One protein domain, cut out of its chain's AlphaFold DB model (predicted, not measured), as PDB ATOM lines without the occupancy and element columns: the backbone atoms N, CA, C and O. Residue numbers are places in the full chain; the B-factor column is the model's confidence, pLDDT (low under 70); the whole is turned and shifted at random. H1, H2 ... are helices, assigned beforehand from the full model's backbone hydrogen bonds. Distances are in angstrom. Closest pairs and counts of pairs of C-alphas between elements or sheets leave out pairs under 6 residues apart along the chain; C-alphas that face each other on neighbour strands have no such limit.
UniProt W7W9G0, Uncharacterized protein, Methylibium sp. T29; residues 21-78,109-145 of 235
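What this domain is: This is residues 21 to 78 and 109 to 145 of the 235 residues of an uncharacterized protein of Methylibium sp. T29 (UniProt W7W9G0). A long helix, H1, with a kink near residue 68, runs along the longest axis, and the shorter H2 packs on part of it, running back the opposite way. Two long stretches with no named element complete the domain, tied together by a short antiparallel pairing of residues 38 to 39 with 130 to 131. The printed part has 95 residues, with H1 then H2 and no named strand, class all helix; it is compact, radius of gyration of the C-alphas 14.3 A, spanning 49 by 34 by 22 A.

How they stand to each other: H1, residues 45 to 78, touches H2, residues 109 to 126, with residues 51 to 60 alone. H2 touches H1 with residues 116 to 124 alone. The closest C-alphas, of Cys 55 and Ile 120, are 5.4 A apart. They run opposite ways at a shallow tilt of 31 degrees. Every O i to N i+4 pair is within hydrogen-bond range in H2, 22 of 30 in H1.

Where its parts are: H1 measures 43.6 A from C-alpha 45 at (38.900, 30.832, -33.339); H2 measures 25.9 A, ending at C-alpha 126 (51.327, 23.991, -23.397).

The domain as a whole: Residues 79 to 108 are not printed; C-alphas 78 and 109 are 13.0 A apart. Residues 21 to 24, 61 to 78, 109 to 113 and 137 to 145 have pLDDT under 70.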
ATOM      1  N   VAL A  21      34.207  46.732 -22.751       54.12
ATOM      2  CA  VAL A  21      35.353  46.067 -23.372       54.12
ATOM      3  C   VAL A  21      34.879  44.662 -23.751       54.12
ATOM      4  O   VAL A  21      34.398  43.943 -22.868       54.12
ATOM      5  N   PRO A  22      34.923  44.282 -25.040       60.22
ATOM      6  CA  PRO A  22      34.361  43.019 -25.471       60.22
ATOM      7  C   PRO A  22      35.031  41.863 -24.716       60.22
ATOM      8  O   PRO A  22      36.241  41.914 -24.442       60.22
ATOM      9  N   PRO A  23      34.262  40.825 -24.347       62.88
ATOM     10  CA  PRO A  23      34.818  39.666 -23.672       62.88
ATOM     11  C   PRO A  23      35.932  39.069 -24.538       62.88
ATOM     12  O   PRO A  23      35.775  38.925 -25.750       62.88
ATOM     13  N   ASN A  24      37.053  38.712 -23.904       69.31
ATOM     14  CA  ASN A  24      38.263  38.177 -24.549       69.31
ATOM     15  C   ASN A  24      39.111  39.194 -25.329       69.31
ATOM     16  O   ASN A  24      39.838  38.813 -26.246       69.31
ATOM     17  N   THR A  25      39.065  40.473 -24.951       78.94
ATOM     18  CA  THR A  25      40.055  41.449 -25.432       78.94
ATOM     19  C   THR A  25      41.462  41.013 -24.987       78.94
ATOM     20  O   THR A  25      41.677  40.847 -23.783       78.94
ATOM     21  N   PRO A  26      42.422  40.806 -25.910       81.25
ATOM     22  CA  PRO A  26      43.786  40.419 -25.554       81.25
ATOM     23  C   PRO A  26      44.415  41.411 -24.571       81.25
ATOM     24  O   PRO A  26      44.350  42.620 -24.781       81.25
ATOM     25  N   GLY A  27      45.008  40.903 -23.490       75.69
ATOM     26  CA  GLY A  27      45.612  41.715 -22.432       75.69
ATOM     27  C   GLY A  27      44.614  42.346 -21.454       75.69
ATOM     28  O   GLY A  27      45.031  43.105 -20.584       75.69
ATOM     29  N   ALA A  28      43.316  42.046 -21.573       76.19
ATOM     30  CA  ALA A  28      42.287  42.526 -20.655       76.19
ATOM     31  C   ALA A  28      41.830  41.444 -19.662       76.19
ATOM     32  O   ALA A  28      41.941  40.237 -19.907       76.19
ATOM     33  N   GLY A  29      41.232  41.904 -18.560       77.62
ATOM     34  CA  GLY A  29      40.769  41.068 -17.452       77.62
ATOM     35  C   GLY A  29      41.828  40.900 -16.363       77.62
ATOM     36  O   GLY A  29      42.986  41.250 -16.555       77.62
ATOM     37  N   VAL A  30      41.411  40.379 -15.210       72.06
ATOM     38  CA  VAL A  30      42.288  40.085 -14.066       72.06
ATOM     39  C   VAL A  30      41.987  38.688 -13.536       72.06
ATOM     40  O   VAL A  30      40.831  38.245 -13.562       72.06
ATOM     41  N   GLY A  31      43.020  37.983 -13.073       77.25
ATOM     42  CA  GLY A  31      42.876  36.665 -12.450       77.25
ATOM     43  C   GLY A  31      42.182  35.651 -13.370       77.25
ATOM     44  O   GLY A  31      42.612  35.434 -14.501       77.25
ATOM     45  N   LYS A  32      41.066  35.050 -12.929       74.38
ATOM     46  CA  LYS A  32      40.297  34.058 -13.714       74.38
ATOM     47  C   LYS A  32      39.698  34.584 -15.027       74.38
ATOM     48  O   LYS A  32      39.403  33.796 -15.921       74.38
ATOM     49  N   SER A  33      39.494  35.896 -15.143       78.31
ATOM     50  CA  SER A  33      38.927  36.526 -16.346       78.31
ATOM     51  C   SER A  33      40.006  37.045 -17.296       78.31
ATOM     52  O   SER A  33      39.686  37.663 -18.310       78.31
ATOM     53  N   TYR A  34      41.280  36.817 -16.970       81.44
ATOM     54  CA  TYR A  34      42.406  37.267 -17.772       81.44
ATOM     55  C   TYR A  34      42.403  36.636 -19.166       81.44
ATOM     56  O   TYR A  34      42.040  35.467 -19.354       81.44
ATOM     57  N   THR A  35      42.780  37.434 -20.161       85.38
ATOM     58  CA  THR A  35      42.971  37.005 -21.547       85.38
ATOM     59  C   THR A  35      44.426  37.263 -21.937       85.38
ATOM     60  O   THR A  35      44.785  38.427 -22.125       85.38
ATOM     61  N   PRO A  36      45.269  36.225 -22.073       84.38
ATOM     62  CA  PRO A  36      46.651  36.418 -22.497       84.38
ATOM     63  C   PRO A  36      46.715  36.942 -23.935       84.38
ATOM     64  O   PRO A  36      45.858  36.635 -24.770       84.38
ATOM     65  N   VAL A  37      47.748  37.723 -24.239       86.56
ATOM     66  CA  VAL A  37      48.022  38.165 -25.609       86.56
ATOM     67  C   VAL A  37      48.671  37.005 -26.351       86.56
ATOM     68  O   VAL A  37      49.796  36.603 -26.044       86.56
ATOM     69  N   ILE A  38      47.945  36.447 -27.316       86.19
ATOM     70  CA  ILE A  38      48.354  35.272 -28.085       86.19
ATOM     71  C   ILE A  38      48.459  35.628 -29.563       86.19
ATOM     72  O   ILE A  38      47.627  36.355 -30.104       86.19
ATOM     73  N   ASP A  39      49.471  35.074 -30.220       87.00
ATOM     74  CA  ASP A  39      49.559  35.055 -31.675       87.00
ATOM     75  C   ASP A  39      48.530  34.064 -32.244       87.00
ATOM     76  O   ASP A  39      48.669  32.846 -32.105       87.00
ATOM     77  N   LEU A  40      47.458  34.596 -32.831       82.88
ATOM     78  CA  LEU A  40      46.364  33.812 -33.412       82.88
ATOM     79  C   LEU A  40      46.603  33.459 -34.890       82.88
ATOM     80  O   LEU A  40      45.696  32.955 -35.556       82.88
ATOM     81  N   GLN A  41      47.793  33.718 -35.439       81.50
ATOM     82  CA  GLN A  41      48.075  33.424 -36.839       81.50
ATOM     83  C   GLN A  41      47.972  31.911 -37.116       81.50
ATOM     84  O   GLN A  41      48.743  31.109 -36.596       81.50
ATOM     85  N   GLY A  42      47.010  31.516 -37.959       77.62
ATOM     86  CA  GLY A  42      46.767  30.107 -38.311       77.62
ATOM     87  C   GLY A  42      45.996  29.301 -37.259       77.62
ATOM     88  O   GLY A  42      45.927  28.076 -37.354       77.62
ATOM     89  N   VAL A  43      45.412  29.968 -36.262       83.25
ATOM     90  CA  VAL A  43      44.625  29.354 -35.191       83.25
ATOM     91  C   VAL A  43      43.129  29.416 -35.512       83.25
ATOM     92  O   VAL A  43      42.602  30.468 -35.865       83.25
ATOM     93  N   ASP A  44      42.419  28.302 -35.313       82.75
ATOM     94  CA  ASP A  44      40.955  28.281 -35.350       82.75
ATOM     95  C   ASP A  44      40.363  29.015 -34.131       82.75
ATOM     96  O   ASP A  44      40.668  28.690 -32.978       82.75
ATOM     97  N   GLY A  45      39.500  30.002 -34.386       79.81
ATOM     98  CA  GLY A  45      38.900  30.832 -33.339       79.81
ATOM     99  C   GLY A  45      37.993  30.059 -32.374       79.81
ATOM    100  O   GLY A  45      37.965  30.370 -31.185       79.81
ATOM    101  N   THR A  46      37.299  29.020 -32.840       80.50
ATOM    102  CA  THR A  46      36.430  28.180 -31.995       80.50
ATOM    103  C   THR A  46      37.272  27.333 -31.053       80.50
ATOM    104  O   THR A  46      37.000  27.265 -29.854       80.50
ATOM    105  N   ARG A  47      38.346  26.735 -31.580       81.81
ATOM    106  CA  ARG A  47      39.334  26.014 -30.780       81.81
ATOM    107  C   ARG A  47      39.951  26.939 -29.738       81.81
ATOM    108  O   ARG A  47      39.954  26.594 -28.567       81.81
ATOM    109  N   TYR A  48      40.382  28.136 -30.133       85.88
ATOM    110  CA  TYR A  48      40.902  29.137 -29.202       85.88
ATOM    111  C   TYR A  48      39.932  29.461 -28.059       85.88
ATOM    112  O   TYR A  48      40.342  29.457 -26.900       85.88
ATOM    113  N   MET A  49      38.649  29.692 -28.352       82.81
ATOM    114  CA  MET A  49      37.662  30.032 -27.321       82.81
ATOM    115  C   MET A  49      37.383  28.874 -26.357       82.81
ATOM    116  O   MET A  49      37.317  29.088 -25.141       82.81
ATOM    117  N   ASN A  50      37.263  27.649 -26.876       86.38
ATOM    118  CA  ASN A  50      37.118  26.451 -26.046       86.38
ATOM    119  C   ASN A  50      38.347  26.260 -25.156       86.38
ATOM    120  O   ASN A  50      38.237  25.922 -23.977       86.38
ATOM    121  N   ASP A  51      39.521  26.533 -25.720       88.38
ATOM    122  CA  ASP A  51      40.791  26.311 -25.062       88.38
ATOM    123  C   ASP A  51      41.045  27.313 -23.941       88.38
ATOM    124  O   ASP A  51      41.415  26.922 -22.832       88.38
ATOM    125  N   LEU A  52      40.746  28.582 -24.205       85.75
ATOM    126  CA  LEU A  52      40.796  29.656 -23.226       85.75
ATOM    127  C   LEU A  52      39.814  29.415 -22.073       85.75
ATOM    128  O   LEU A  52      40.185  29.587 -20.914       85.75
ATOM    129  N   THR A  53      38.585  28.987 -22.374       86.81
ATOM    130  CA  THR A  53      37.572  28.685 -21.348       86.81
ATOM    131  C   THR A  53      38.031  27.540 -20.447       86.81
ATOM    132  O   THR A  53      38.071  27.703 -19.231       86.81
ATOM    133  N   ALA A  54      38.511  26.434 -21.027       85.06
ATOM    134  CA  ALA A  54      39.031  25.307 -20.256       85.06
ATOM    135  C   ALA A  54      40.224  25.696 -19.363       85.06
ATOM    136  O   ALA A  54      40.306  25.268 -18.212       85.06
ATOM    137  N   CYS A  55      41.145  26.529 -19.862       87.06
ATOM    138  CA  CYS A  55      42.286  26.997 -19.072       87.06
ATOM    139  C   CYS A  55      41.870  27.929 -17.916       87.06
ATOM    140  O   CYS A  55      42.502  27.898 -16.855       87.06
ATOM    141  N   ARG A  56      40.811  28.731 -18.088       87.62
ATOM    142  CA  ARG A  56      40.232  29.565 -17.019       87.62
ATOM    143  C   ARG A  56      39.513  28.737 -15.960       87.62
ATOM    144  O   ARG A  56      39.691  28.984 -14.772       87.62
ATOM    145  N   ASP A  57      38.752  27.731 -16.376       83.62
ATOM    146  CA  ASP A  57      38.086  26.813 -15.447       83.62
ATOM    147  C   ASP A  57      39.115  26.012 -14.644       83.62
ATOM    148  O   ASP A  57      38.990  25.839 -13.428       83.62
ATOM    149  N   TYR A  58      40.194  25.586 -15.309       83.25
ATOM    150  CA  TYR A  58      41.311  24.923 -14.655       83.25
ATOM    151  C   TYR A  58      41.959  25.818 -13.596       83.25
ATOM    152  O   TYR A  58      42.100  25.379 -12.454       83.25
ATOM    153  N   SER A  59      42.308  27.068 -13.925       78.38
ATOM    154  CA  SER A  59      42.920  27.979 -12.949       78.38
ATOM    155  C   SER A  59      41.989  28.263 -11.765       78.38
ATOM    156  O   SER A  59      42.447  28.212 -10.627       78.38
ATOM    157  N   ALA A  60      40.683  28.417 -12.008       75.38
ATOM    158  CA  ALA A  60      39.680  28.594 -10.957       75.38
ATOM    159  C   ALA A  60      39.553  27.375 -10.019       75.38
ATOM    160  O   ALA A  60      39.297  27.528  -8.823       75.38
ATOM    161  N   SER A  61      39.755  26.157 -10.533       66.81
ATOM    162  CA  SER A  61      39.684  24.927  -9.728       66.81
ATOM    163  C   SER A  61      40.867  24.750  -8.764       66.81
ATOM    164  O   SER A  61      40.729  24.109  -7.718       66.81
ATOM    165  N   ILE A  62      42.029  25.336  -9.077       63.19
ATOM    166  CA  ILE A  62      43.214  25.264  -8.212       63.19
ATOM    167  C   ILE A  62      42.994  26.073  -6.929       63.19
ATOM    168  O   ILE A  62      43.387  25.614  -5.853       63.19
ATOM    169  N   ASP A  63      42.295  27.204  -7.016       55.78
ATOM    170  CA  ASP A  63      41.941  28.004  -5.841       55.78
ATOM    171  C   ASP A  63      40.844  27.330  -5.009       55.78
ATOM    172  O   ASP A  63      40.943  27.274  -3.783       55.78
ATOM    173  N   ALA A  64      39.865  26.690  -5.658       50.81
ATOM    174  CA  ALA A  64      38.836  25.916  -4.960       50.81
ATOM    175  C   ALA A  64      39.424  24.762  -4.118       50.81
ATOM    176  O   ALA A  64      38.956  24.507  -3.010       50.81
ATOM    177  N   ASN A  65      40.483  24.102  -4.608       45.69
ATOM    178  CA  ASN A  65      41.057  22.912  -3.969       45.69
ATOM    179  C   ASN A  65      42.272  23.179  -3.063       45.69
ATOM    180  O   ASN A  65      42.600  22.328  -2.236       45.69
ATOM    181  N   LYS A  66      42.962  24.325  -3.190       44.69
ATOM    182  CA  LYS A  66      44.127  24.662  -2.345       44.69
ATOM    183  C   LYS A  66      43.951  25.929  -1.504       44.69
ATOM    184  O   LYS A  66      44.567  26.020  -0.441       44.69
ATOM    185  N   GLU A  67      43.089  26.869  -1.892       44.03
ATOM    186  CA  GLU A  67      42.916  28.134  -1.162       44.03
ATOM    187  C   GLU A  67      41.796  28.111  -0.111       44.03
ATOM    188  O   GLU A  67      41.860  28.891   0.839       44.03
ATOM    189  N   ALA A  68      40.874  27.142  -0.128       43.25
ATOM    190  CA  ALA A  68      39.984  26.910   1.018       43.25
ATOM    191  C   ALA A  68      40.728  26.379   2.267       43.25
ATOM    192  O   ALA A  68      40.261  26.569   3.386       43.25
ATOM    193  N   ILE A  69      41.897  25.746   2.100       41.56
ATOM    194  CA  ILE A  69      42.655  25.138   3.210       41.56
ATOM    195  C   ILE A  69      43.880  25.981   3.603       41.56
ATOM    196  O   ILE A  69      44.203  26.047   4.783       41.56
ATOM    197  N   ALA A  70      44.538  26.681   2.671       42.03
ATOM    198  CA  ALA A  70      45.689  27.539   3.000       42.03
ATOM    199  C   ALA A  70      45.360  29.047   3.024       42.03
ATOM    200  O   ALA A  70      45.919  29.784   3.834       42.03
ATOM    201  N   GLY A  71      44.432  29.510   2.179       40.06
ATOM    202  CA  GLY A  71      44.067  30.926   2.042       40.06
ATOM    203  C   GLY A  71      42.950  31.371   2.985       40.06
ATOM    204  O   GLY A  71      43.015  32.467   3.531       40.06
ATOM    205  N   ALA A  72      41.967  30.512   3.268       41.78
ATOM    206  CA  ALA A  72      40.906  30.822   4.230       41.78
ATOM    207  C   ALA A  72      41.406  30.830   5.686       41.78
ATOM    208  O   ALA A  72      40.940  31.637   6.483       41.78
ATOM    209  N   ILE A  73      42.399  30.002   6.034       40.09
ATOM    210  CA  ILE A  73      42.942  29.950   7.404       40.09
ATOM    211  C   ILE A  73      43.742  31.221   7.745       40.09
ATOM    212  O   ILE A  73      43.710  31.665   8.887       40.09
ATOM    213  N   VAL A  74      44.402  31.858   6.770       39.09
ATOM    214  CA  VAL A  74      45.176  33.099   6.999       39.09
ATOM    215  C   VAL A  74      44.375  34.354   6.621       39.09
ATOM    216  O   VAL A  74      44.436  35.367   7.317       39.09
ATOM    217  N   GLY A  75      43.550  34.281   5.575       37.84
ATOM    218  CA  GLY A  75      42.698  35.378   5.112       37.84
ATOM    219  C   GLY A  75      41.489  35.653   6.008       37.84
ATOM    220  O   GLY A  75      41.094  36.809   6.134       37.84
ATOM    221  N   ALA A  76      40.937  34.652   6.702       42.62
ATOM    222  CA  ALA A  76      39.840  34.870   7.651       42.62
ATOM    223  C   ALA A  76      40.314  35.351   9.034       42.62
ATOM    224  O   ALA A  76      39.520  35.913   9.782       42.62
ATOM    225  N   LEU A  77      41.597  35.187   9.381       40.03
ATOM    226  CA  LEU A  77      42.127  35.696  10.652       40.03
ATOM    227  C   LEU A  77      42.493  37.187  10.592       40.03
ATOM    228  O   LEU A  77      42.525  37.843  11.629       40.03
ATOM    229  N   ILE A  78      42.712  37.743   9.395       42.31
ATOM    230  CA  ILE A  78      43.039  39.170   9.208       42.31
ATOM    231  C   ILE A  78      41.929  39.918   8.442       42.31
ATOM    232  O   ILE A  78      41.742  41.118   8.635       42.31
ATOM    233  N   GLY A 109      46.699  39.469  -2.402       43.59
ATOM    234  CA  GLY A 109      45.706  39.493  -3.487       43.59
ATOM    235  C   GLY A 109      46.352  39.600  -4.872       43.59
ATOM    236  O   GLY A 109      46.067  38.802  -5.758       43.59
ATOM    237  N   GLY A 110      47.328  40.501  -5.033       48.31
ATOM    238  CA  GLY A 110      48.097  40.620  -6.281       48.31
ATOM    239  C   GLY A 110      48.953  39.386  -6.609       48.31
ATOM    240  O   GLY A 110      49.162  39.071  -7.779       48.31
ATOM    241  N   ARG A 111      49.420  38.642  -5.591       54.03
ATOM    242  CA  ARG A 111      50.164  37.385  -5.790       54.03
ATOM    243  C   ARG A 111      49.257  36.232  -6.228       54.03
ATOM    244  O   ARG A 111      49.689  35.436  -7.059       54.03
ATOM    245  N   ALA A 112      48.027  36.160  -5.715       54.97
ATOM    246  CA  ALA A 112      47.021  35.192  -6.156       54.97
ATOM    247  C   ALA A 112      46.557  35.480  -7.597       54.97
ATOM    248  O   ALA A 112      46.579  34.585  -8.442       54.97
ATOM    249  N   ILE A 113      46.275  36.751  -7.915       59.34
ATOM    250  CA  ILE A 113      45.916  37.203  -9.271       59.34
ATOM    251  C   ILE A 113      47.023  36.838 -10.275       59.34
ATOM    252  O   ILE A 113      46.766  36.136 -11.251       59.34
ATOM    253  N   GLY A 114      48.283  37.181  -9.981       70.56
ATOM    254  CA  GLY A 114      49.410  36.842 -10.860       70.56
ATOM    255  C   GLY A 114      49.687  35.334 -10.982       70.56
ATOM    256  O   GLY A 114      50.286  34.889 -11.964       70.56
ATOM    257  N   ARG A 115      49.258  34.515 -10.009       74.88
ATOM    258  CA  ARG A 115      49.343  33.049 -10.097       74.88
ATOM    259  C   ARG A 115      48.311  32.503 -11.079       74.88
ATOM    260  O   ARG A 115      48.684  31.696 -11.929       74.88
ATOM    261  N   GLN A 116      47.058  32.945 -10.988       79.56
ATOM    262  CA  GLN A 116      45.992  32.540 -11.909       79.56
ATOM    263  C   GLN A 116      46.349  32.896 -13.357       79.56
ATOM    264  O   GLN A 116      46.261  32.046 -14.241       79.56
ATOM    265  N   GLU A 117      46.834  34.116 -13.585       84.50
ATOM    266  CA  GLU A 117      47.232  34.608 -14.909       84.50
ATOM    267  C   GLU A 117      48.362  33.767 -15.512       84.50
ATOM    268  O   GLU A 117      48.264  33.321 -16.656       84.50
ATOM    269  N   ARG A 118      49.391  33.438 -14.716       84.19
ATOM    270  CA  ARG A 118      50.471  32.529 -15.138       84.19
ATOM    271  C   ARG A 118      49.982  31.117 -15.436       84.19
ATOM    272  O   ARG A 118      50.490  30.497 -16.368       84.19
ATOM    273  N   ILE A 119      49.032  30.587 -14.664       85.56
ATOM    274  CA  ILE A 119      48.451  29.261 -14.928       85.56
ATOM    275  C   ILE A 119      47.723  29.275 -16.273       85.56
ATOM    276  O   ILE A 119      47.957  28.384 -17.086       85.56
ATOM    277  N   ILE A 120      46.898  30.295 -16.533       87.06
ATOM    278  CA  ILE A 120      46.182  30.445 -17.807       87.06
ATOM    279  C   ILE A 120      47.185  30.558 -18.964       87.06
ATOM    280  O   ILE A 120      47.076  29.820 -19.941       87.06
ATOM    281  N   ALA A 121      48.200  31.415 -18.836       88.19
ATOM    282  CA  ALA A 121      49.223  31.615 -19.859       88.19
ATOM    283  C   ALA A 121      50.036  30.343 -20.153       88.19
ATOM    284  O   ALA A 121      50.213  29.973 -21.311       88.19
ATOM    285  N   ASN A 122      50.480  29.628 -19.117       88.62
ATOM    286  CA  ASN A 122      51.205  28.365 -19.272       88.62
ATOM    287  C   ASN A 122      50.315  27.250 -19.839       88.62
ATOM    288  O   ASN A 122      50.788  26.445 -20.638       88.62
ATOM    289  N   CYS A 123      49.033  27.208 -19.459       89.06
ATOM    290  CA  CYS A 123      48.055  26.283 -20.028       89.06
ATOM    291  C   CYS A 123      47.911  26.520 -21.533       89.06
ATOM    292  O   CYS A 123      48.081  25.590 -22.316       89.06
ATOM    293  N   MET A 124      47.711  27.771 -21.958       89.69
ATOM    294  CA  MET A 124      47.652  28.119 -23.380       89.69
ATOM    295  C   MET A 124      48.975  27.787 -24.095       89.69
ATOM    296  O   MET A 124      48.962  27.141 -25.143       89.69
ATOM    297  N   ALA A 125      50.126  28.118 -23.502       88.25
ATOM    298  CA  ALA A 125      51.439  27.796 -24.066       88.25
ATOM    299  C   ALA A 125      51.666  26.286 -24.257       88.25
ATOM    300  O   ALA A 125      52.177  25.865 -25.295       88.25
ATOM    301  N   GLY A 126      51.243  25.453 -23.301       84.69
ATOM    302  CA  GLY A 126      51.327  23.991 -23.397       84.69
ATOM    303  C   GLY A 126      50.407  23.386 -24.463       84.69
ATOM    304  O   GLY A 126      50.643  22.276 -24.935       84.69
ATOM    305  N   ARG A 127      49.376  24.122 -24.886       86.44
ATOM    306  CA  ARG A 127      48.477  23.722 -25.979       86.44
ATOM    307  C   ARG A 127      48.959  24.172 -27.360       86.44
ATOM    308  O   ARG A 127      48.282  23.901 -28.351       86.44
ATOM    309  N   GLY A 128      50.130  24.810 -27.419       85.19
ATOM    310  CA  GLY A 128      50.770  25.279 -28.645       85.19
ATOM    311  C   GLY A 128      50.455  26.730 -29.007       85.19
ATOM    312  O   GLY A 128      50.839  27.173 -30.086       85.19
ATOM    313  N   TYR A 129      49.777  27.483 -28.134       86.50
ATOM    314  CA  TYR A 129      49.552  28.911 -28.355       86.50
ATOM    315  C   TYR A 129      50.809  29.711 -28.021       86.50
ATOM    316  O   TYR A 129      51.424  29.530 -26.971       86.50
ATOM    317  N   ARG A 130      51.187  30.648 -28.891       87.38
ATOM    318  CA  ARG A 130      52.325  31.530 -28.635       87.38
ATOM    319  C   ARG A 130      51.867  32.742 -27.831       87.38
ATOM    320  O   ARG A 130      51.269  33.664 -28.376       87.38
ATOM    321  N   VAL A 131      52.158  32.724 -26.535       86.81
ATOM    322  CA  VAL A 131      51.884  33.827 -25.607       86.81
ATOM    323  C   VAL A 131      52.987  34.884 -25.741       86.81
ATOM    324  O   VAL A 131      54.165  34.565 -25.588       86.81
ATOM    325  N   VAL A 132      52.625  36.129 -26.060       86.69
ATOM    326  CA  VAL A 132      53.579  37.214 -26.383       86.69
ATOM    327  C   VAL A 132      53.675  38.306 -25.314       86.69
ATOM    328  O   VAL A 132      54.537  39.173 -25.408       86.69
ATOM    329  N   ASP A 133      52.840  38.254 -24.278       78.12
ATOM    330  CA  ASP A 133      52.838  39.210 -23.156       78.12
ATOM    331  C   ASP A 133      53.876  38.901 -22.055       78.12
ATOM    332  O   ASP A 133      53.986  39.640 -21.079       78.12
ATOM    333  N   GLY A 134      54.649  37.817 -22.197       77.19
ATOM    334  CA  GLY A 134      55.683  37.412 -21.237       77.19
ATOM    335  C   GLY A 134      55.151  36.792 -19.938       77.19
ATOM    336  O   GLY A 134      55.932  36.542 -19.019       77.19
ATOM    337  N   THR A 135      53.844  36.524 -19.840       79.31
ATOM    338  CA  THR A 135      53.247  35.878 -18.657       79.31
ATOM    339  C   THR A 135      53.510  34.373 -18.610       79.31
ATOM    340  O   THR A 135      53.652  33.799 -17.525       79.31
ATOM    341  N   ALA A 136      53.630  33.728 -19.772       73.00
ATOM    342  CA  ALA A 136      54.032  32.331 -19.867       73.00
ATOM    343  C   ALA A 136      55.521  32.177 -19.510       73.00
ATOM    344  O   ALA A 136      56.392  32.850 -20.053       73.00
ATOM    345  N   THR A 137      55.806  31.257 -18.591       69.12
ATOM    346  CA  THR A 137      57.168  30.906 -18.137       69.12
ATOM    347  C   THR A 137      57.669  29.612 -18.769       69.12
ATOM    348  O   THR A 137      58.857  29.305 -18.703       69.12
ATOM    349  N   VAL A 138      56.768  28.858 -19.398       64.88
ATOM    350  CA  VAL A 138      57.082  27.651 -20.156       64.88
ATOM    351  C   VAL A 138      57.294  28.056 -21.614       64.88
ATOM    352  O   VAL A 138      56.432  28.705 -22.209       64.88
ATOM    353  N   ALA A 139      58.446  27.695 -22.194       56.78
ATOM    354  CA  ALA A 139      58.649  27.792 -23.640       56.78
ATOM    355  C   ALA A 139      57.524  27.016 -24.331       56.78
ATOM    356  O   ALA A 139      57.235  25.924 -23.850       56.78
ATOM    357  N   VAL A 140      56.903  27.577 -25.388       57.12
ATOM    358  CA  VAL A 140      55.782  26.967 -26.140       57.12
ATOM    359  C   VAL A 140      56.009  25.466 -26.194       57.12
ATOM    360  O   VAL A 140      56.931  24.998 -26.866       57.12
ATOM    361  N   GLY A 141      55.261  24.749 -25.353       48.81
ATOM    362  CA  GLY A 141      55.521  23.342 -25.130       48.81
ATOM    363  C   GLY A 141      55.351  22.671 -26.474       48.81
ATOM    364  O   GLY A 141      54.381  22.968 -27.179       48.81
ATOM    365  N   GLN A 142      56.298  21.806 -26.843       46.50
ATOM    366  CA  GLN A 142      56.075  20.873 -27.940       46.50
ATOM    367  C   GLN A 142      54.640  20.354 -27.813       46.50
ATOM    368  O   GLN A 142      54.248  20.011 -26.690       46.50
ATOM    369  N   PRO A 143      53.852  20.390 -28.906       47.94
ATOM    370  CA  PRO A 143      52.438  20.061 -28.856       47.94
ATOM    371  C   PRO A 143      52.311  18.771 -28.071       47.94
ATOM    372  O   PRO A 143      53.041  17.824 -28.375       47.94
ATOM    373  N   ALA A 144      51.456  18.773 -27.041       46.28
ATOM    374  CA  ALA A 144      51.083  17.551 -26.354       46.28
ATOM    375  C   ALA A 144      50.818  16.540 -27.463       46.28
ATOM    376  O   ALA A 144      49.884  16.722 -28.254       46.28
ATOM    377  N   THR A 145      51.703  15.548 -27.600       46.44
ATOM    378  CA  THR A 145      51.402  14.406 -28.441       46.44
ATOM    379  C   THR A 145      50.013  13.998 -27.993       46.44
ATOM    380  O   THR A 145      49.784  13.932 -26.776       46.44
TER     381      THR A 145